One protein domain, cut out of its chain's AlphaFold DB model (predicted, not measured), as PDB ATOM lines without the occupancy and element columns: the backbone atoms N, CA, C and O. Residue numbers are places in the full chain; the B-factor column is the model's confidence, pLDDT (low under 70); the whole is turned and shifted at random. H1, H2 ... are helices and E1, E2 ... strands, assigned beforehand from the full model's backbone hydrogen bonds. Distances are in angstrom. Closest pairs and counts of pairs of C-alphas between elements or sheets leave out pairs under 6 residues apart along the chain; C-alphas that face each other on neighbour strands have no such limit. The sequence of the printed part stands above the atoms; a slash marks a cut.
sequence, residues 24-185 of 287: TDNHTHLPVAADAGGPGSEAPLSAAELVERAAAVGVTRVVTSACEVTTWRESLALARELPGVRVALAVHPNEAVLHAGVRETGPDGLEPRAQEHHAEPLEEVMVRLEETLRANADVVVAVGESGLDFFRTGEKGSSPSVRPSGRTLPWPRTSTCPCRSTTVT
ATOM      1  N   THR A  24     135.625 162.755 109.978       97.50
ATOM      2  CA  THR A  24     135.566 161.359 110.417       97.50
ATOM      3  C   THR A  24     135.448 161.330 111.930       97.50
ATOM      4  O   THR A  24     136.348 161.824 112.611       97.50
ATOM      5  N   ASP A  25     134.384 160.721 112.445       96.62
ATOM      6  CA  ASP A  25     134.357 160.312 113.841       96.62
ATOM      7  C   ASP A  25     135.197 159.044 113.978       96.62
ATOM      8  O   ASP A  25     134.888 157.986 113.424       96.62
ATOM      9  N   ASN A  26     136.333 159.181 114.650       94.25
ATOM     10  CA  ASN A  26     137.300 158.105 114.747       94.25
ATOM     11  C   ASN A  26     137.003 157.140 115.906       94.25
ATOM     12  O   ASN A  26     137.756 156.176 116.052       94.25
ATOM     13  N   HIS A  27     135.975 157.396 116.725       94.00
ATOM     14  CA  HIS A  27     135.673 156.577 117.895       94.00
ATOM     15  C   HIS A  27     134.201 156.653 118.294       94.00
ATOM     16  O   HIS A  27     133.776 157.543 119.024       94.00
ATOM     17  N   THR A  28     133.444 155.637 117.903       94.50
ATOM     18  CA  THR A  28     132.047 155.456 118.311       94.50
ATOM     19  C   THR A  28     131.826 154.060 118.876       94.50
ATOM     20  O   THR A  28     132.670 153.178 118.723       94.50
ATOM     21  N   HIS A  29     130.675 153.851 119.508       93.00
ATOM     22  CA  HIS A  29     130.151 152.525 119.815       93.00
ATOM     23  C   HIS A  29     128.738 152.453 119.236       93.00
ATOM     24  O   HIS A  29     127.821 153.082 119.766       93.00
ATOM     25  N   LEU A  30     128.588 151.768 118.101       92.44
ATOM     26  CA  LEU A  30     127.315 151.599 117.404       92.44
ATOM     27  C   LEU A  30     126.744 150.180 117.601       92.44
ATOM     28  O   LEU A  30     127.493 149.217 117.442       92.44
ATOM     29  N   PRO A  31     125.425 150.042 117.848       86.19
ATOM     30  CA  PRO A  31     124.518 151.115 118.266       86.19
ATOM     31  C   PRO A  31     124.899 151.632 119.661       86.19
ATOM     32  O   PRO A  31     125.510 150.918 120.456       86.19
ATOM     33  N   VAL A  32     124.517 152.871 119.974       80.00
ATOM     34  CA  VAL A  32     124.694 153.392 121.335       80.00
ATOM     35  C   VAL A  32     123.774 152.593 122.249       80.00
ATOM     36  O   VAL A  32     122.550 152.665 122.119       80.00
ATOM     37  N   ALA A  33     124.362 151.802 123.148       71.12
ATOM     38  CA  ALA A  33     123.599 151.045 124.126       71.12
ATOM     39  C   ALA A  33     122.725 152.011 124.934       71.12
ATOM     40  O   ALA A  33     123.211 153.025 125.437       71.12
ATOM     41  N   ALA A  34     121.438 151.688 125.058       63.00
ATOM     42  CA  ALA A  34     120.529 152.431 125.914       63.00
ATOM     43  C   ALA A  34     120.915 152.174 127.375       63.00
ATOM     44  O   ALA A  34     120.441 151.231 128.008       63.00
ATOM     45  N   ASP A  35     121.820 152.983 127.920       63.97
ATOM     46  CA  ASP A  35     122.060 152.989 129.350       63.97
ATOM     47  C   ASP A  35     120.828 153.580 130.054       63.97
ATOM     48  O   ASP A  35     120.130 154.451 129.531       63.97
ATOM     49  N   ALA A  36     120.529 153.121 131.272       55.91
ATOM     50  CA  ALA A  36     119.327 153.517 132.016       55.91
ATOM     51  C   ALA A  36     119.320 155.000 132.475       55.91
ATOM     52  O   ALA A  36     118.589 155.376 133.399       55.91
ATOM     53  N   GLY A  37     120.120 155.867 131.850       64.88
ATOM     54  CA  GLY A  37     120.320 157.254 132.241       64.88
ATOM     55  C   GLY A  37     120.754 158.218 131.136       64.88
ATOM     56  O   GLY A  37     120.624 159.422 131.378       64.88
ATOM     57  N   GLY A  38     121.255 157.763 129.988       68.56
ATOM     58  CA  GLY A  38     121.792 158.631 128.944       68.56
ATOM     59  C   GLY A  38     120.740 159.227 128.004       68.56
ATOM     60  O   GLY A  38     119.564 158.857 128.047       68.56
ATOM     61  N   PRO A  39     121.144 160.197 127.165       67.44
ATOM     62  CA  PRO A  39     120.310 160.695 126.078       67.44
ATOM     63  C   PRO A  39     119.871 159.552 125.162       67.44
ATOM     64  O   PRO A  39     120.659 158.669 124.839       67.44
ATOM     65  N   GLY A  40     118.608 159.563 124.756       73.25
ATOM     66  CA  GLY A  40     118.025 158.509 123.941       73.25
ATOM     67  C   GLY A  40     117.578 157.268 124.697       73.25
ATOM     68  O   GLY A  40     117.000 156.385 124.074       73.25
ATOM     69  N   SER A  41     117.757 157.192 126.023       74.56
ATOM     70  CA  SER A  41     117.379 156.000 126.798       74.56
ATOM     71  C   SER A  41     115.885 155.654 126.709       74.56
ATOM     72  O   SER A  41     115.504 154.513 126.933       74.56
ATOM     73  N   GLU A  42     115.029 156.646 126.434       75.50
ATOM     74  CA  GLU A  42     113.571 156.464 126.307       75.50
ATOM     75  C   GLU A  42     113.120 156.152 124.869       75.50
ATOM     76  O   GLU A  42     112.019 155.649 124.671       75.50
ATOM     77  N   ALA A  43     113.969 156.428 123.877       81.94
ATOM     78  CA  ALA A  43     113.726 156.148 122.464       81.94
ATOM     79  C   ALA A  43     115.071 155.852 121.773       81.94
ATOM     80  O   ALA A  43     115.645 156.743 121.133       81.94
ATOM     81  N   PRO A  44     115.627 154.640 121.959       83.81
ATOM     82  CA  PRO A  44     116.912 154.277 121.376       83.81
ATOM     83  C   PRO A  44     116.832 154.331 119.851       83.81
ATOM     84  O   PRO A  44     115.872 153.835 119.264       83.81
ATOM     85  N   LEU A  45     117.839 154.929 119.219       88.75
ATOM     86  CA  LEU A  45     117.960 154.944 117.764       88.75
ATOM     87  C   LEU A  45     118.760 153.731 117.302       88.75
ATOM     88  O   LEU A  45     119.714 153.307 117.959       88.75
ATOM     89  N   SER A  46     118.397 153.206 116.139       92.19
ATOM     90  CA  SER A  46     119.193 152.205 115.440       92.19
ATOM     91  C   SER A  46     120.548 152.777 115.009       92.19
ATOM     92  O   SER A  46     120.731 153.988 114.860       92.19
ATOM     93  N   ALA A  47     121.516 151.894 114.749       94.19
ATOM     94  CA  ALA A  47     122.805 152.302 114.195       94.19
ATOM     95  C   ALA A  47     122.646 153.045 112.854       94.19
ATOM     96  O   ALA A  47     123.355 154.021 112.615       94.19
ATOM     97  N   ALA A  48     121.689 152.631 112.015       95.94
ATOM     98  CA  ALA A  48     121.394 153.286 110.744       95.94
ATOM     99  C   ALA A  48     120.927 154.739 110.942       95.94
ATOM    100  O   ALA A  48     121.488 155.644 110.332       95.94
ATOM    101  N   GLU A  49     119.977 154.975 111.852       93.81
ATOM    102  CA  GLU A  49     119.489 156.326 112.169       93.81
ATOM    103  C   GLU A  49     120.588 157.211 112.774       93.81
ATOM    104  O   GLU A  49     120.668 158.401 112.472       93.81
ATOM    105  N   LEU A  50     121.454 156.648 113.623       93.19
ATOM    106  CA  LEU A  50     122.594 157.379 114.185       93.19
ATOM    107  C   LEU A  50     123.585 157.801 113.092       93.19
ATOM    108  O   LEU A  50     124.036 158.945 113.088       93.19
ATOM    109  N   VAL A  51     123.895 156.904 112.152       95.44
ATOM    110  CA  VAL A  51     124.784 157.189 111.016       95.44
ATOM    111  C   VAL A  51     124.164 158.217 110.068       95.44
ATOM    112  O   VAL A  51     124.859 159.131 109.631       95.44
ATOM    113  N   GLU A  52     122.861 158.131 109.794       94.62
ATOM    114  CA  GLU A  52     122.144 159.112 108.971       94.62
ATOM    115  C   GLU A  52     122.184 160.511 109.600       94.62
ATOM    116  O   GLU A  52     122.552 161.488 108.943       94.62
ATOM    117  N   ARG A  53     121.888 160.611 110.902       92.62
ATOM    118  CA  ARG A  53     121.963 161.881 111.639       92.62
ATOM    119  C   ARG A  53     123.381 162.446 111.669       92.62
ATOM    120  O   ARG A  53     123.555 163.652 111.512       92.62
ATOM    121  N   ALA A  54     124.391 161.594 111.839       93.81
ATOM    122  CA  ALA A  54     125.795 161.994 111.793       93.81
ATOM    123  C   ALA A  54     126.166 162.562 110.409       93.81
ATOM    124  O   ALA A  54     126.755 163.645 110.310       93.81
ATOM    125  N   ALA A  55     125.747 161.889 109.336       95.25
ATOM    126  CA  ALA A  55     125.983 162.334 107.968       95.25
ATOM    127  C   ALA A  55     125.303 163.682 107.668       95.25
ATOM    128  O   ALA A  55     125.927 164.542 107.043       95.25
ATOM    129  N   ALA A  56     124.083 163.904 108.170       93.88
ATOM    130  CA  ALA A  56     123.333 165.150 107.984       93.88
ATOM    131  C   ALA A  56     124.061 166.395 108.528       93.88
ATOM    132  O   ALA A  56     123.890 167.491 107.995       93.88
ATOM    133  N   VAL A  57     124.914 166.231 109.546       94.94
ATOM    134  CA  VAL A  57     125.720 167.320 110.129       94.94
ATOM    135  C   VAL A  57     127.181 167.323 109.658       94.94
ATOM    136  O   VAL A  57     127.989 168.104 110.156       94.94
ATOM    137  N   GLY A  58     127.545 166.491 108.676       96.00
ATOM    138  CA  GLY A  58     128.883 166.465 108.072       96.00
ATOM    139  C   GLY A  58     129.857 165.438 108.666       96.00
ATOM    140  O   GLY A  58     131.018 165.396 108.255       96.00
ATOM    141  N   VAL A  59     129.421 164.569 109.583       97.19
ATOM    142  CA  VAL A  59     130.206 163.406 110.034       97.19
ATOM    143  C   VAL A  59     129.967 162.260 109.050       97.19
ATOM    144  O   VAL A  59     129.043 161.468 109.179       97.19
ATOM    145  N   THR A  60     130.788 162.204 108.005       97.12
ATOM    146  CA  THR A  60     130.554 161.336 106.829       97.12
ATOM    147  C   THR A  60     131.221 159.966 106.918       97.12
ATOM    148  O   THR A  60     130.994 159.103 106.070       97.12
ATOM    149  N   ARG A  61     132.092 159.769 107.912       97.75
ATOM    150  CA  ARG A  61     132.799 158.509 108.159       97.75
ATOM    151  C   ARG A  61     132.843 158.247 109.651       97.75
ATOM    152  O   ARG A  61     133.101 159.169 110.422       97.75
ATOM    153  N   VAL A  62     132.639 156.995 110.033       97.69
ATOM    154  CA  VAL A  62     132.562 156.575 111.429       97.69
ATOM    155  C   VAL A  62     133.392 155.315 111.630       97.69
ATOM    156  O   VAL A  62     133.286 154.365 110.856       97.69
ATOM    157  N   VAL A  63     134.212 155.293 112.679       97.81
ATOM    158  CA  VAL A  63     134.868 154.074 113.164       97.81
ATOM    159  C   VAL A  63     134.182 153.636 114.455       97.81
ATOM    160  O   VAL A  63     134.231 154.357 115.451       97.81
ATOM    161  N   THR A  64     133.533 152.471 114.436       97.00
ATOM    162  CA  THR A  64     132.925 151.863 115.628       97.00
ATOM    163  C   THR A  64     133.896 150.889 116.290       97.00
ATOM    164  O   THR A  64     134.534 150.077 115.616       97.00
ATOM    165  N   SER A  65     134.041 150.990 117.606       95.88
ATOM    166  CA  SER A  65     134.917 150.147 118.414       95.88
ATOM    167  C   SER A  65     134.156 148.913 118.897       95.88
ATOM    168  O   SER A  65     133.204 149.033 119.667       95.88
ATOM    169  N   ALA A  66     134.611 147.729 118.490       96.06
ATOM    170  CA  ALA A  66     134.128 146.450 118.997       96.06
ATOM    171  C   ALA A  66     135.237 145.801 119.832       96.06
ATOM    172  O   ALA A  66     136.172 145.180 119.316       96.06
ATOM    173  N   CYS A  67     135.164 146.022 121.141       93.75
ATOM    174  CA  CYS A  67     136.219 145.671 122.088       93.75
ATOM    175  C   CYS A  67     135.856 144.499 123.019       93.75
ATOM    176  O   CYS A  67     136.649 144.148 123.889       93.75
ATOM    177  N   GLU A  68     134.685 143.887 122.821       93.88
ATOM    178  CA  GLU A  68     134.217 142.686 123.527       93.88
ATOM    179  C   GLU A  68     133.960 141.563 122.517       93.88
ATOM    180  O   GLU A  68     133.407 141.804 121.439       93.88
ATOM    181  N   VAL A  69     134.319 140.327 122.866       93.75
ATOM    182  CA  VAL A  69     134.248 139.155 121.970       93.75
ATOM    183  C   VAL A  69     132.838 138.886 121.423       93.75
ATOM    184  O   VAL A  69     132.672 138.370 120.313       93.75
ATOM    185  N   THR A  70     131.820 139.273 122.191       95.06
ATOM    186  CA  THR A  70     130.388 139.169 121.884       95.06
ATOM    187  C   THR A  70     129.904 140.205 120.875       95.06
ATOM    188  O   THR A  70     128.832 140.024 120.320       95.06
ATOM    189  N   THR A  71     130.672 141.268 120.623       94.69
ATOM    190  CA  THR A  71     130.250 142.414 119.792       94.69
ATOM    191  C   THR A  71     130.878 142.432 118.399       94.69
ATOM    192  O   THR A  71     130.486 143.227 117.539       94.69
ATOM    193  N   TRP A  72     131.887 141.587 118.154       96.62
ATOM    194  CA  TRP A  72     132.666 141.626 116.915       96.62
ATOM    195  C   TRP A  72     131.827 141.300 115.680       96.62
ATOM    196  O   TRP A  72     131.946 141.988 114.668       96.62
ATOM    197  N   ARG A  73     130.981 140.264 115.743       96.88
ATOM    198  CA  ARG A  73     130.204 139.786 114.587       96.88
ATOM    199  C   ARG A  73     129.239 140.862 114.099       96.88
ATOM    200  O   ARG A  73     129.208 141.166 112.910       96.88
ATOM    201  N   GLU A  74     128.485 141.436 115.019       96.19
ATOM    202  CA  GLU A  74     127.467 142.447 114.774       96.19
ATOM    203  C   GLU A  74     128.123 143.740 114.281       96.19
ATOM    204  O   GLU A  74     127.684 144.316 113.291       96.19
ATOM    205  N   SER A  75     129.242 144.150 114.885       96.94
ATOM    206  CA  SER A  75     129.982 145.342 114.445       96.94
ATOM    207  C   SER A  75     130.546 145.188 113.030       96.94
ATOM    208  O   SER A  75     130.498 146.123 112.229       96.94
ATOM    209  N   LEU A  76     131.051 143.998 112.691       98.12
ATOM    210  CA  LEU A  76     131.504 143.677 111.338       98.12
ATOM    211  C   LEU A  76     130.354 143.679 110.324       98.12
ATOM    212  O   LEU A  76     130.562 144.102 109.188       98.12
ATOM    213  N   ALA A  77     129.157 143.223 110.710       97.81
ATOM    214  CA  ALA A  77     127.966 143.313 109.867       97.81
ATOM    215  C   ALA A  77     127.575 144.779 109.622       97.81
ATOM    216  O   ALA A  77     127.445 145.188 108.468       97.81
ATOM    217  N   LEU A  78     127.542 145.604 110.676       97.38
ATOM    218  CA  LEU A  78     127.251 147.037 110.566       97.38
ATOM    219  C   LEU A  78     128.188 147.756 109.590       97.38
ATOM    220  O   LEU A  78     127.726 148.557 108.784       97.38
ATOM    221  N   ALA A  79     129.493 147.465 109.607       97.88
ATOM    222  CA  ALA A  79     130.431 148.093 108.670       97.88
ATOM    223  C   ALA A  79     130.294 147.640 107.212       97.88
ATOM    224  O   ALA A  79     130.791 148.328 106.318       97.88
ATOM    225  N   ARG A  80     129.642 146.503 106.957       98.00
ATOM    226  CA  ARG A  80     129.309 146.057 105.597       98.00
ATOM    227  C   ARG A  80     127.996 146.650 105.109       98.00
ATOM    228  O   ARG A  80     127.873 146.951 103.927       98.00
ATOM    229  N   GLU A  81     127.036 146.804 106.010       97.88
ATOM    230  CA  GLU A  81     125.680 147.250 105.692       97.88
ATOM    231  C   GLU A  81     125.561 148.774 105.618       97.88
ATOM    232  O   GLU A  81     124.841 149.297 104.766       97.88
ATOM    233  N   LEU A  82     126.266 149.503 106.490       97.81
ATOM    234  CA  LEU A  82     126.105 150.946 106.635       97.81
ATOM    235  C   LEU A  82     127.196 151.734 105.886       97.81
ATOM    236  O   LEU A  82     128.394 151.553 106.144       97.81
ATOM    237  N   PRO A  83     126.815 152.671 104.994       94.75
ATOM    238  CA  PRO A  83     127.767 153.526 104.295       94.75
ATOM    239  C   PRO A  83     128.633 154.343 105.259       94.75
ATOM    240  O   PRO A  83     128.150 154.907 106.236       94.75
ATOM    241  N   GLY A  84     129.931 154.436 104.966       95.69
ATOM    242  CA  GLY A  84     130.866 155.247 105.754       95.69
ATOM    243  C   GLY A  84     131.272 154.653 107.109       95.69
ATOM    244  O   GLY A  84     132.112 155.255 107.779       95.69
ATOM    245  N   VAL A  85     130.756 153.479 107.493       98.25
ATOM    246  CA  VAL A  85     131.118 152.800 108.746       98.25
ATOM    247  C   VAL A  85     132.308 151.859 108.541       98.25
ATOM    248  O   VAL A  85     132.402 151.125 107.556       98.25
ATOM    249  N   ARG A  86     133.253 151.890 109.478       98.06
ATOM    250  CA  ARG A  86     134.388 150.963 109.599       98.06
ATOM    251  C   ARG A  86     134.537 150.519 111.047       98.06
ATOM    252  O   ARG A  86     133.968 151.137 111.941       98.06
ATOM    253  N   VAL A  87     135.306 149.460 111.285       97.81
ATOM    254  CA  VAL A  87     135.436 148.869 112.626       97.81
ATOM    255  C   VAL A  87     136.872 148.935 113.130       97.81
ATOM    256  O   VAL A  87     137.824 148.744 112.368       97.81
ATOM    257  N   ALA A  88     137.015 149.181 114.429       97.06
ATOM    258  CA  ALA A  88     138.199 148.838 115.200       97.06
ATOM    259  C   ALA A  88     137.893 147.597 116.055       97.06
ATOM    260  O   ALA A  88     136.869 147.575 116.737       97.06
ATOM    261  N   LEU A  89     138.741 146.565 115.991       97.00
ATOM    262  CA  LEU A  89     138.576 145.338 116.785       97.00
ATOM    263  C   LEU A  89     139.662 145.219 117.853       97.00
ATOM    264  O   LEU A  89     140.840 145.440 117.566       97.00
ATOM    265  N   ALA A  90     139.280 144.814 119.062       95.38
ATOM    266  CA  ALA A  90     140.205 144.463 120.140       95.38
ATOM    267  C   ALA A  90     139.531 143.629 121.237       95.38
ATOM    268  O   ALA A  90     138.332 143.363 121.192       95.38
ATOM    269  N   VAL A  91     140.328 143.278 122.248       95.00
ATOM    270  CA  VAL A  91     139.861 142.968 123.602       95.00
ATOM    271  C   VAL A  91     140.179 144.179 124.487       95.00
ATOM    272  O   VAL A  91     141.348 144.559 124.614       95.00
ATOM    273  N   HIS A  92     139.154 144.799 125.076       93.31
ATOM    274  CA  HIS A  92     139.312 145.937 125.987       93.31
ATOM    275  C   HIS A  92     140.119 145.523 127.231       93.31
ATOM    276  O   HIS A  92     139.940 144.401 127.702       93.31
ATOM    277  N   PRO A  93     140.954 146.390 127.845       90.81
ATOM    278  CA  PRO A  93     141.647 146.055 129.097       90.81
ATOM    279  C   PRO A  93     140.720 145.522 130.198       90.81
ATOM    280  O   PRO A  93     141.074 144.571 130.892       90.81
ATOM    281  N   ASN A  94     139.518 146.088 130.316       91.75
ATOM    282  CA  ASN A  94     138.519 145.642 131.296       91.75
ATOM    283  C   ASN A  94     137.936 144.252 130.989       91.75
ATOM    284  O   ASN A  94     137.588 143.543 131.924       91.75
ATOM    285  N   GLU A  95     137.888 143.835 129.721       93.75
ATOM    286  CA  GLU A  95     137.499 142.466 129.348       93.75
ATOM    287  C   GLU A  95     138.672 141.498 129.506       93.75
ATOM    288  O   GLU A  95     138.510 140.370 129.969       93.75
ATOM    289  N   ALA A  96     139.885 141.943 129.163       93.06
ATOM    290  CA  ALA A  96     141.086 141.120 129.228       93.06
ATOM    291  C   ALA A  96     141.334 140.595 130.650       93.06
ATOM    292  O   ALA A  96     141.630 139.413 130.827       93.06
ATOM    293  N   VAL A  97     141.135 141.437 131.675       93.12
ATOM    294  CA  VAL A  97     141.236 141.008 133.080       93.12
ATOM    295  C   VAL A  97     140.189 139.958 133.453       93.12
ATOM    296  O   VAL A  97     140.485 139.038 134.221       93.12
ATOM    297  N   LEU A  98     138.986 140.040 132.880       94.62
ATOM    298  CA  LEU A  98     137.904 139.104 133.160       94.62
ATOM    299  C   LEU A  98     138.164 137.740 132.501       94.62
ATOM    300  O   LEU A  98     138.050 136.724 133.196       94.62
ATOM    301  N   HIS A  99     138.617 137.719 131.244       94.38
ATOM    302  CA  HIS A  99     139.095 136.511 130.550       94.38
ATOM    303  C   HIS A  99     140.337 135.887 131.212       94.38
ATOM    304  O   HIS A  99     140.558 134.681 131.129       94.38
ATOM    305  N   ALA A 100     141.148 136.687 131.908       92.62
ATOM    306  CA  ALA A 100     142.316 136.215 132.652       92.62
ATOM    307  C   ALA A 100     141.996 135.711 134.073       92.62
ATOM    308  O   ALA A 100     142.912 135.434 134.849       92.62
ATOM    309  N   GLY A 101     140.723 135.617 134.462       92.56
ATOM    310  CA  GLY A 101     140.372 135.108 135.787       92.56
ATOM    311  C   GLY A 101     140.515 136.122 136.930       92.56
ATOM    312  O   GLY A 101     140.396 135.737 138.092       92.56
ATOM    313  N   VAL A 102     140.746 137.411 136.651       91.62
ATOM    314  CA  VAL A 102     140.874 138.458 137.679       91.62
ATOM    315  C   VAL A 102     139.502 139.051 138.010       91.62
ATOM    316  O   VAL A 102     138.725 139.374 137.116       91.62
ATOM    317  N   ARG A 103     139.170 139.143 139.303       92.00
ATOM    318  CA  ARG A 103     137.893 139.683 139.823       92.00
ATOM    319  C   ARG A 103     138.117 140.642 140.997       92.00
ATOM    320  O   ARG A 103     137.300 140.744 141.897       92.00
ATOM    321  N   GLU A 104     139.270 141.298 141.016       91.44
ATOM    322  CA  GLU A 104     139.600 142.293 142.034       91.44
ATOM    323  C   GLU A 104     138.933 143.633 141.709       91.44
ATOM    324  O   GLU A 104     139.076 144.131 140.591       91.44
ATOM    325  N   THR A 105     138.252 144.216 142.693       92.50
ATOM    326  CA  THR A 105     137.675 145.561 142.619       92.50
ATOM    327  C   THR A 105     138.769 146.602 142.403       92.50
ATOM    328  O   THR A 105     139.747 146.662 143.149       92.50
ATOM    329  N   GLY A 106     138.615 147.406 141.352       90.81
ATOM    330  CA  GLY A 106     139.553 148.469 141.017       90.81
ATOM    331  C   GLY A 106     139.412 149.702 141.918       90.81
ATOM    332  O   GLY A 106     138.522 149.779 142.770       90.81
ATOM    333  N   PRO A 107     140.271 150.717 141.716       92.69
ATOM    334  CA  PRO A 107     140.151 152.015 142.388       92.69
ATOM    335  C   PRO A 107     138.810 152.740 142.196       92.69
ATOM    336  O   PRO A 107     138.497 153.657 142.958       92.69
ATOM    337  N   ASP A 108     138.027 152.370 141.184       92.12
ATOM    338  CA  ASP A 108     136.670 152.866 140.956       92.12
ATOM    339  C   ASP A 108     135.637 152.340 141.969       92.12
ATOM    340  O   ASP A 108     134.542 152.898 142.063       92.12
ATOM    341  N   GLY A 109     135.990 151.312 142.747       92.75
ATOM    342  CA  GLY A 109     135.123 150.690 143.742       92.75
ATOM    343  C   GLY A 109     133.986 149.866 143.138       92.75
ATOM    344  O   GLY A 109     133.048 149.524 143.858       92.75
ATOM    345  N   LEU A 110     134.024 149.578 141.831       90.25
ATOM    346  CA  LEU A 110     133.002 148.779 141.167       90.25
ATOM    347  C   LEU A 110     133.405 147.307 141.152       90.25
ATOM    348  O   LEU A 110     134.479 146.938 140.679       90.25
ATOM    349  N   GLU A 111     132.502 146.456 141.633       90.12
ATOM    350  CA  GLU A 111     132.695 145.009 141.591       90.12
ATOM    351  C   GLU A 111     132.798 144.517 140.135       90.12
ATOM    352  O   GLU A 111     131.899 144.809 139.328       90.12
ATOM    353  N   PRO A 112     133.852 143.756 139.778       90.94
ATOM    354  CA  PRO A 112     134.006 143.205 138.438       90.94
ATOM    355  C   PRO A 112     132.857 142.264 138.079       90.94
ATOM    356  O   PRO A 112     132.493 141.366 138.838       90.94
ATOM    357  N   ARG A 113     132.292 142.443 136.882       91.31
ATOM    358  CA  ARG A 113     131.129 141.680 136.412       91.31
ATOM    359  C   ARG A 113     131.543 140.679 135.345       91.31
ATOM    360  O   ARG A 113     131.442 140.960 134.156       91.31
ATOM    361  N   ALA A 114     132.002 139.509 135.780       93.44
ATOM    362  CA  ALA A 114     132.221 138.395 134.866       93.44
ATOM    363  C   ALA A 114     130.885 137.920 134.264       93.44
ATOM    364  O   ALA A 114     129.849 137.901 134.926       93.44
ATOM    365  N   GLN A 115     130.944 137.521 133.002       95.69
ATOM    366  CA  GLN A 115     129.836 137.007 132.191       95.69
ATOM    367  C   GLN A 115     130.252 135.669 131.574       95.69
ATOM    368  O   GLN A 115     131.424 135.302 131.651       95.69
ATOM    369  N   GLU A 116     129.321 134.958 130.944       96.31
ATOM    370  CA  GLU A 116     129.562 133.626 130.375       96.31
ATOM    371  C   GLU A 116     130.751 133.590 129.401       96.31
ATOM    372  O   GLU A 116     131.609 132.715 129.519       96.31
ATOM    373  N   HIS A 117     130.880 134.580 128.508       95.44
ATOM    374  CA  HIS A 117     131.983 134.633 127.539       95.44
ATOM    375  C   HIS A 117     133.364 134.773 128.185       95.44
ATOM    376  O   HIS A 117     134.362 134.387 127.586       95.44
ATOM    377  N   HIS A 118     133.439 135.242 129.431       96.69
ATOM    378  CA  HIS A 118     134.692 135.353 130.177       96.69
ATOM    379  C   HIS A 118     135.227 134.012 130.695       96.69
ATOM    380  O   HIS A 118     136.286 133.984 131.326       96.69
ATOM    381  N   ALA A 119     134.505 132.912 130.467       96.12
ATOM    382  CA  ALA A 119     135.030 131.567 130.665       96.12
ATOM    383  C   ALA A 119     136.058 131.178 129.584       96.12
ATOM    384  O   ALA A 119     136.905 130.327 129.851       96.12
ATOM    385  N   GLU A 120     136.014 131.804 128.399       96.00
ATOM    386  CA  GLU A 120     137.014 131.614 127.339       96.00
ATOM    387  C   GLU A 120     138.361 132.217 127.793       96.00
ATOM    388  O   GLU A 120     138.407 133.409 128.128       96.00
ATOM    389  N   PRO A 121     139.462 131.444 127.837       95.44
ATOM    390  CA  PRO A 121     140.767 131.956 128.244       95.44
ATOM    391  C   PRO A 121     141.259 133.085 127.335       95.44
ATOM    392  O   PRO A 121     141.139 133.011 126.113       95.44
ATOM    393  N   LEU A 122     141.913 134.097 127.917       92.94
ATOM    394  CA  LEU A 122     142.409 135.258 127.164       92.94
ATOM    395  C   LEU A 122     143.272 134.875 125.948       92.94
ATOM    396  O   LEU A 122     143.140 135.495 124.900       92.94
ATOM    397  N   GLU A 123     144.138 133.862 126.053       92.31
ATOM    398  CA  GLU A 123     144.981 133.442 124.920       92.31
ATOM    399  C   GLU A 123     144.142 132.913 123.741       92.31
ATOM    400  O   GLU A 123     144.454 133.223 122.594       92.31
ATOM    401  N   GLU A 124     143.048 132.191 124.007       95.25
ATOM    402  CA  GLU A 124     142.135 131.686 122.969       95.25
ATOM    403  C   GLU A 124     141.388 132.839 122.288       95.25
ATOM    404  O   GLU A 124     141.368 132.934 121.058       95.25
ATOM    405  N   VAL A 125     140.900 133.798 123.081       95.62
ATOM    406  CA  VAL A 125     140.270 135.021 122.562       95.62
ATOM    407  C   VAL A 125     141.243 135.817 121.689       95.62
ATOM    408  O   VAL A 125     140.851 136.354 120.652       95.62
ATOM    409  N   MET A 126     142.523 135.889 122.068       93.62
ATOM    410  CA  MET A 126     143.545 136.593 121.289       93.62
ATOM    411  C   MET A 126     143.859 135.897 119.957       93.62
ATOM    412  O   MET A 126     144.042 136.588 118.953       93.62
ATOM    413  N   VAL A 127     143.877 134.559 119.916       94.88
ATOM    414  CA  VAL A 127     143.996 133.793 118.660       94.88
ATOM    415  C   VAL A 127     142.800 134.082 117.753       94.88
ATOM    416  O   VAL A 127     142.969 134.453 116.591       94.88
ATOM    417  N   ARG A 128     141.586 134.019 118.302       95.62
ATOM    418  CA  ARG A 128     140.356 134.319 117.565       95.62
ATOM    419  C   ARG A 128     140.306 135.767 117.068       95.62
ATOM    420  O   ARG A 128     139.818 136.018 115.962       95.62
ATOM    421  N   LEU A 129     140.816 136.728 117.845       95.56
ATOM    422  CA  LEU A 129     140.951 138.123 117.417       95.56
ATOM    423  C   LEU A 129     141.849 138.221 116.179       95.56
ATOM    424  O   LEU A 129     141.474 138.880 115.212       95.56
ATOM    425  N   GLU A 130     143.007 137.557 116.178       94.81
ATOM    426  CA  GLU A 130     143.917 137.551 115.029       94.81
ATOM    427  C   GLU A 130     143.250 136.989 113.764       94.81
ATOM    428  O   GLU A 130     143.319 137.606 112.694       94.81
ATOM    429  N   GLU A 131     142.583 135.842 113.880       95.31
ATOM    430  CA  GLU A 131     141.859 135.215 112.770       95.31
ATOM    431  C   GLU A 131     140.762 136.139 112.232       95.31
ATOM    432  O   GLU A 131     140.651 136.352 111.021       95.31
ATOM    433  N   THR A 132     140.007 136.763 113.139       96.44
ATOM    434  CA  THR A 132     138.942 137.712 112.799       96.44
ATOM    435  C   THR A 132     139.503 138.940 112.084       96.44
ATOM    436  O   THR A 132     138.970 139.341 111.051       96.44
ATOM    437  N   LEU A 133     140.603 139.518 112.572       95.12
ATOM    438  CA  LEU A 133     141.267 140.655 111.930       95.12
ATOM    439  C   LEU A 133     141.692 140.322 110.497       95.12
ATOM    440  O   LEU A 133     141.448 141.105 109.579       95.12
ATOM    441  N   ARG A 134     142.297 139.147 110.289       93.00
ATOM    442  CA  ARG A 134     142.776 138.711 108.971       93.00
ATOM    443  C   ARG A 134     141.631 138.471 107.990       93.00
ATOM    444  O   ARG A 134     141.742 138.852 106.827       93.00
ATOM    445  N   ALA A 135     140.543 137.859 108.451       96.88
ATOM    446  CA  ALA A 135     139.384 137.538 107.623       96.88
ATOM    447  C   ALA A 135     138.542 138.768 107.231       96.88
ATOM    448  O   ALA A 135     137.726 138.671 106.319       96.88
ATOM    449  N   ASN A 136     138.724 139.910 107.906       97.19
ATOM    450  CA  ASN A 136     137.884 141.102 107.744       97.19
ATOM    451  C   ASN A 136     138.702 142.376 107.439       97.19
ATOM    452  O   ASN A 136     138.308 143.488 107.798       97.19
ATOM    453  N   ALA A 137     139.863 142.230 106.791       93.50
ATOM    454  CA  ALA A 137     140.763 143.342 106.470       93.50
ATOM    455  C   ALA A 137     140.174 144.376 105.480       93.50
ATOM    456  O   ALA A 137     140.757 145.440 105.282       93.50
ATOM    457  N   ASP A 138     139.032 144.075 104.859       95.00
ATOM    458  CA  ASP A 138     138.255 144.965 103.992       95.00
ATOM    459  C   ASP A 138     137.496 146.058 104.767       95.00
ATOM    460  O   ASP A 138     137.329 147.175 104.267       95.00
ATOM    461  N   VAL A 139     137.064 145.758 105.995       96.75
ATOM    462  CA  VAL A 139     136.229 146.653 106.823       96.75
ATOM    463  C   VAL A 139     136.876 147.062 108.147       96.75
ATOM    464  O   VAL A 139     136.481 148.075 108.735       96.75
ATOM    465  N   VAL A 140     137.882 146.319 108.614       97.06
ATOM    466  CA  VAL A 140     138.635 146.658 109.824       97.06
ATOM    467  C   VAL A 140     139.762 147.632 109.495       97.06
ATOM    468  O   VAL A 140     140.640 147.343 108.683       97.06
ATOM    469  N   VAL A 141     139.758 148.787 110.161       95.81
ATOM    470  CA  VAL A 141     140.708 149.886 109.904       95.81
ATOM    471  C   VAL A 141     141.625 150.199 111.079       95.81
ATOM    472  O   VAL A 141     142.520 151.029 110.939       95.81
ATOM    473  N   ALA A 142     141.402 149.573 112.233       94.25
ATOM    474  CA  ALA A 142     142.255 149.713 113.404       94.25
ATOM    475  C   ALA A 142     142.191 148.466 114.293       94.25
ATOM    476  O   ALA A 142     141.187 147.752 114.319       94.25
ATOM    477  N   VAL A 143     143.250 148.250 115.072       94.25
ATOM    478  CA  VAL A 143     143.216 147.343 116.226       94.25
ATOM    479  C   VAL A 143     143.062 148.191 117.481       94.25
ATOM    480  O   VAL A 143     143.947 148.983 117.804       94.25
ATOM    481  N   GLY A 144     141.938 148.055 118.168       89.50
ATOM    482  CA  GLY A 144     141.568 148.827 119.350       89.50
ATOM    483  C   GLY A 144     140.060 148.750 119.600       89.50
ATOM    484  O   GLY A 144     139.312 148.313 118.738       89.50
ATOM    485  N   GLU A 145     139.558 149.147 120.759       90.62
ATOM    486  CA  GLU A 145     140.260 149.756 121.888       90.62
ATOM    487  C   GLU A 145     140.997 148.718 122.755       90.62
ATOM    488  O   GLU A 145     140.380 147.842 123.349       90.62
ATOM    489  N   SER A 146     142.329 148.806 122.814       86.69
ATOM    490  CA  SER A 146     143.191 147.924 123.624       86.69
ATOM    491  C   SER A 146     144.089 148.765 124.529       86.69
ATOM    492  O   SER A 146     144.249 149.952 124.279       86.69
ATOM    493  N   GLY A 147     144.704 148.206 125.571       87.19
ATOM    494  CA  GLY A 147     145.644 148.962 126.407       87.19
ATOM    495  C   GLY A 147     145.524 148.638 127.888       87.19
ATOM    496  O   GLY A 147     145.572 147.467 128.247       87.19
ATOM    497  N   LEU A 148     145.446 149.665 128.741       86.38
ATOM    498  CA  LEU A 148     145.469 149.561 130.204       86.38
ATOM    499  C   LEU A 148     144.442 150.501 130.846       86.38
ATOM    500  O   LEU A 148     144.374 151.682 130.513       86.38
ATOM    501  N   ASP A 149     143.708 150.008 131.838       89.12
ATOM    502  CA  ASP A 149     142.764 150.812 132.617       89.12
ATOM    503  C   ASP A 149     143.001 150.601 134.116       89.12
ATOM    504  O   ASP A 149     142.307 149.847 134.788       89.12
ATOM    505  N   PHE A 150     143.999 151.297 134.663       88.31
ATOM    506  CA  PHE A 150     144.349 151.177 136.082       88.31
ATOM    507  C   PHE A 150     143.285 151.746 137.023       88.31
ATOM    508  O   PHE A 150     143.404 151.603 138.236       88.31
ATOM    509  N   PHE A 151     142.271 152.432 136.494       90.12
ATOM    510  CA  PHE A 151     141.175 152.937 137.308       90.12
ATOM    511  C   PHE A 151     140.136 151.848 137.597       90.12
ATOM    512  O   PHE A 151     139.560 151.844 138.682       90.12
ATOM    513  N   ARG A 152     139.932 150.915 136.662       87.12
ATOM    514  CA  ARG A 152     138.971 149.807 136.794       87.12
ATOM    515  C   ARG A 152     139.613 148.466 137.130       87.12
ATOM    516  O   ARG A 152     138.920 147.535 137.529       87.12
ATOM    517  N   THR A 153     140.933 148.351 137.000       86.00
ATOM    518  CA  THR A 153     141.667 147.126 137.333       86.00
ATOM    519  C   THR A 153     142.426 147.273 138.649       86.00
ATOM    520  O   THR A 153     143.236 148.190 138.784       86.00
ATOM    521  N   GLY A 154     142.223 146.341 139.584       84.31
ATOM    522  CA  GLY A 154     143.046 146.218 140.793       84.31
ATOM    523  C   GLY A 154     144.508 145.829 140.508       84.31
ATOM    524  O   GLY A 154     144.930 145.682 139.351       84.31
ATOM    525  N   GLU A 155     145.309 145.643 141.558       85.06
ATOM    526  CA  GLU A 155     146.751 145.384 141.420       85.06
ATOM    527  C   GLU A 155     147.040 144.111 140.610       85.06
ATOM    528  O   GLU A 155     147.939 144.096 139.764       85.06
ATOM    529  N   LYS A 156     146.233 143.055 140.786       83.19
ATOM    530  CA  LYS A 156     146.378 141.800 140.031       83.19
ATOM    531  C   LYS A 156     146.090 141.989 138.545       83.19
ATOM    532  O   LYS A 156     146.789 141.412 137.711       83.19
ATOM    533  N   GLY A 157     145.104 142.820 138.205       79.25
ATOM    534  CA  GLY A 157     144.749 143.143 136.817       79.25
ATOM    535  C   GLY A 157     145.805 143.993 136.106       79.25
ATOM    536  O   GLY A 157     145.927 143.943 134.888       79.25
ATOM    537  N   SER A 158     146.638 144.704 136.870       76.31
ATOM    538  CA  SER A 158     147.744 145.516 136.346       76.31
ATOM    539  C   SER A 158     148.971 144.688 135.927       76.31
ATOM    540  O   SER A 158     149.884 145.211 135.265       76.31
ATOM    541  N   SER A 159     149.006 143.406 136.310       74.75
ATOM    542  CA  SER A 159     150.135 142.503 136.091       74.75
ATOM    543  C   SER A 159     150.381 142.202 134.600       74.75
ATOM    544  O   SER A 159     149.442 142.165 133.803       74.75
ATOM    545  N   PRO A 160     151.638 141.968 134.173       67.50
ATOM    546  CA  PRO A 160     151.956 141.677 132.772       67.50
ATOM    547  C   PRO A 160     151.276 140.426 132.204       67.50
ATOM    548  O   PRO A 160     151.033 140.374 131.004       67.50
ATOM    549  N   SER A 161     150.957 139.438 133.046       59.16
ATOM    550  CA  SER A 161     150.315 138.173 132.655       59.16
ATOM    551  C   SER A 161     148.856 138.319 132.225       59.16
ATOM    552  O   SER A 161     148.309 137.406 131.624       59.16
ATOM    553  N   VAL A 162     148.231 139.451 132.546       67.12
ATOM    554  CA  VAL A 162     146.827 139.750 132.235       67.12
ATOM    555  C   VAL A 162     146.714 140.705 131.038       67.12
ATOM    556  O   VAL A 162     145.632 140.995 130.530       67.12
ATOM    557  N   ARG A 163     147.857 141.188 130.545       65.88
ATOM    558  CA  ARG A 163     147.911 142.045 129.368       65.88
ATOM    559  C   ARG A 163     147.756 141.169 128.131       65.88
ATOM    560  O   ARG A 163     148.467 140.165 128.040       65.88
ATOM    561  N   PRO A 164     146.929 141.569 127.149       60.12
ATOM    562  CA  PRO A 164     147.055 141.047 125.799       60.12
ATOM    563  C   PRO A 164     148.530 141.151 125.426       60.12
ATOM    564  O   PRO A 164     149.100 142.249 125.458       60.12
ATOM    565  N   SER A 165     149.191 140.009 125.222       45.69
ATOM    566  CA  SER A 165     150.623 140.021 124.950       45.69
ATOM    567  C   SER A 165     150.862 140.956 123.765       45.69
ATOM    568  O   SER A 165     150.120 140.920 122.785       45.69
ATOM    569  N   GLY A 166     151.884 141.815 123.843       44.53
ATOM    570  CA  GLY A 166     152.299 142.705 122.751       44.53
ATOM    571  C   GLY A 166     152.829 141.949 121.524       44.53
ATOM    572  O   GLY A 166     153.691 142.459 120.808       44.53
ATOM    573  N   ARG A 167     152.359 140.713 121.310       45.06
ATOM    574  CA  ARG A 167     152.478 139.963 120.075       45.06
ATOM    575  C   ARG A 167     151.999 140.900 118.980       45.06
ATOM    576  O   ARG A 167     150.861 141.361 118.968       45.06
ATOM    577  N   THR A 168     152.926 141.245 118.099       43.28
ATOM    578  CA  THR A 168     152.613 141.969 116.877       43.28
ATOM    579  C   THR A 168     151.592 141.118 116.140       43.28
ATOM    580  O   THR A 168     151.958 140.065 115.621       43.28
ATOM    581  N   LEU A 169     150.321 141.524 116.163       51.75
ATOM    582  CA  LEU A 169     149.284 140.856 115.387       51.75
ATOM    583  C   LEU A 169     149.798 140.801 113.942       51.75
ATOM    584  O   LEU A 169     150.217 141.845 113.423       51.75
ATOM    585  N   PRO A 170     149.891 139.614 113.319       45.03
ATOM    586  CA  PRO A 170     150.466 139.449 111.994       45.03
ATOM    587  C   PRO A 170     149.531 140.064 110.964       45.03
ATOM    588  O   PRO A 170     148.699 139.423 110.331       45.03
ATOM    589  N   TRP A 171     149.702 141.363 110.801       51.53
ATOM    590  CA  TRP A 171     149.117 142.133 109.737       51.53
ATOM    591  C   TRP A 171     150.037 142.046 108.510       51.53
ATOM    592  O   TRP A 171     151.268 142.030 108.672       51.53
ATOM    593  N   PRO A 172     149.503 141.979 107.277       40.56
ATOM    594  CA  PRO A 172     150.340 141.971 106.086       40.56
ATOM    595  C   PRO A 172     151.256 143.195 106.110       40.56
ATOM    596  O   PRO A 172     150.792 144.324 106.252       40.56
ATOM    597  N   ARG A 173     152.569 142.989 105.953       39.38
ATOM    598  CA  ARG A 173     153.583 144.065 105.961       39.38
ATOM    599  C   ARG A 173     153.326 145.174 104.926       39.38
ATOM    600  O   ARG A 173     153.971 146.215 104.983       39.38
ATOM    601  N   THR A 174     152.429 144.935 103.972       38.22
ATOM    602  CA  THR A 174     152.033 145.846 102.892       38.22
ATOM    603  C   THR A 174     150.847 146.742 103.239       38.22
ATOM    604  O   THR A 174     150.560 147.668 102.488       38.22
ATOM    605  N   SER A 175     150.162 146.498 104.352       42.97
ATOM    606  CA  SER A 175     149.029 147.296 104.814       42.97
ATOM    607  C   SER A 175     149.383 147.922 106.162       42.97
ATOM    608  O   SER A 175     149.930 147.269 107.037       42.97
ATOM    609  N   THR A 176     149.096 149.200 106.371       47.03
ATOM    610  CA  THR A 176     149.239 149.844 107.685       47.03
ATOM    611  C   THR A 176     147.877 149.866 108.359       47.03
ATOM    612  O   THR A 176     147.058 150.712 108.015       47.03
ATOM    613  N   CYS A 177     147.625 148.951 109.296       44.59
ATOM    614  CA  CYS A 177     146.504 149.094 110.225       44.59
ATOM    615  C   CYS A 177     147.003 149.849 111.466       44.59
ATOM    616  O   CYS A 177     147.883 149.338 112.164       44.59
ATOM    617  N   PRO A 178     146.553 151.089 111.716       61.41
ATOM    618  CA  PRO A 178     146.935 151.828 112.912       61.41
ATOM    619  C   PRO A 178     146.401 151.146 114.184       61.41
ATOM    620  O   PRO A 178     145.231 150.773 114.264       61.41
ATOM    621  N   CYS A 179     147.250 151.017 115.207       50.12
ATOM    622  CA  CYS A 179     146.812 150.614 116.545       50.12
ATOM    623  C   CYS A 179     146.155 151.799 117.270       50.12
ATOM    624  O   CYS A 179     146.666 152.922 117.223       50.12
ATOM    625  N   ARG A 180     145.063 151.533 117.991       56.19
ATOM    626  CA  ARG A 180     144.414 152.450 118.932       56.19
ATOM    627  C   ARG A 180     144.542 151.890 120.344       56.19
ATOM    628  O   ARG A 180     144.112 150.770 120.630       56.19
ATOM    629  N   SER A 181     145.127 152.704 121.214       48.59
ATOM    630  CA  SER A 181     145.423 152.349 122.596       48.59
ATOM    631  C   SER A 181     144.722 153.272 123.587       48.59
ATOM    632  O   SER A 181     144.770 154.490 123.421       48.59
ATOM    633  N   THR A 182     144.157 152.692 124.640       47.75
ATOM    634  CA  THR A 182     143.603 153.391 125.798       47.75
ATOM    635  C   THR A 182     144.484 153.160 127.007       47.75
ATOM    636  O   THR A 182     144.806 152.026 127.349       47.75
ATOM    637  N   THR A 183     144.864 154.256 127.656       50.69
ATOM    638  CA  THR A 183     145.538 154.247 128.953       50.69
ATOM    639  C   THR A 183     144.761 155.164 129.884       50.69
ATOM    640  O   THR A 183     144.779 156.379 129.693       50.69
ATOM    641  N   VAL A 184     144.095 154.607 130.895       50.38
ATOM    642  CA  VAL A 184     143.410 155.396 131.929       50.38
ATOM    643  C   VAL A 184     144.210 155.326 133.226       50.38
ATOM    644  O   VAL A 184     144.338 154.274 133.850       50.38
ATOM    645  N   THR A 185     144.756 156.468 133.646       38.50
ATOM    646  CA  THR A 185     145.437 156.648 134.936       38.50
ATOM    647  C   THR A 185     144.718 157.754 135.701       38.50
ATOM    648  O   THR A 185     144.993 158.934 135.479       38.50
TER     649      THR A 185
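What this domain is: This is residues 24 to 185 of the 287 residues of the protein "Putative deoxyribonuclease YcfH" of Actinomyces naeslundii (UniProt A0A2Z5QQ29). A sheet of five parallel strands, curled like part of a barrel, has helices H1, H2 and H5 over one face, while the short helix H3 sits beside the last part of E4, at the sheet's level, and the short helix H4 packs on H3, off the sheet. Long loops run round the outside of this body: residues 29 to 46, 100 to 115 and 150 to 178. The printed part has 162 residues, with five named helices and five named strands in the order E1 H1 E2 H2 E3 H3 H4 H5 E4 E5; the sheet's order is E1 E2 E3 E4 E5. The class is mixed, helices and strands, with under half of the residues in named elements. It is compact, with a radius of gyration of the C-alphas of 16.4 A and spans of 46 by 45 by 28 A.

Where its parts are: The sheet holds E1, residues 24 to 28, starting at C-alpha 24 (135.566, 161.359, 110.417); E2, 59 to 66, 19.6 A long; E3, 85 to 89; E4, 140 to 149, 23.5 A; and E5, 179 to 184, 16.5 A, ending at C-alpha 184 (143.410, 155.396, 131.929). The helices are H1, 47 to 56, 14.3 A; H2, 72 to 81, 14.4 A; H3, 93 to 99; H4, 116 to 119; and H5, 122 to 135, 19.9 A, starting at C-alpha 122 (142.409, 135.258, 127.164).

How they stand to each other: The sheet is strongly twisted, with edge strands E1 and E5. N 25 and O 61 are 2.9 A apart between E1 and E2, N 64 and O 86 2.9 A between E2 and E3, N 141 and O 87 2.9 A between E3 and E4, and N 182 and O 146 2.8 A between E4 and E5, each within hydrogen-bond range. E4's pairing is staggered: residues 140 to 143 with E3, 143 to 149 with E5. E1, H1, E2 and E2, H2, E3 are strand-helix-strand units, two parallel neighbour strands joined through a helix, with right-handed crossovers; E3, H3 H4 H5, E4 is a third unit. Two layers, helices on one face of a sheet, are formed by H1, H2 and H5 with the sheet. H2 is over E3 at a height of 8.3 A, with C-alphas 79 and 85 closest at 4.8 A. H1 is over E2 at a height of 8.1 A, with C-alphas 54 and 60 closest at 6.9 A. H5 is over E3 at a height of 9.6 A and is near H2. H3 is only just at the sheet's level, at 3.9 A. H3 and H4 touch, with C-alphas 99 and 118 closest at 4.6 A. Every O i to N i+4 pair is within hydrogen-bond range in H1, H2 and H5, and 2 of 3 in H3; H4 is too short for one.

The domain as a whole: The C-alphas of Glu 42 and Arg 173, the two farthest apart, are 46.6 A apart. The printed part has no cut. The long links are E1 to H1, H3 to H4 and E4 to E5. The mean pLDDT of the printed part is 84.7; residues 34 to 39 and 160 to 185 are under 70.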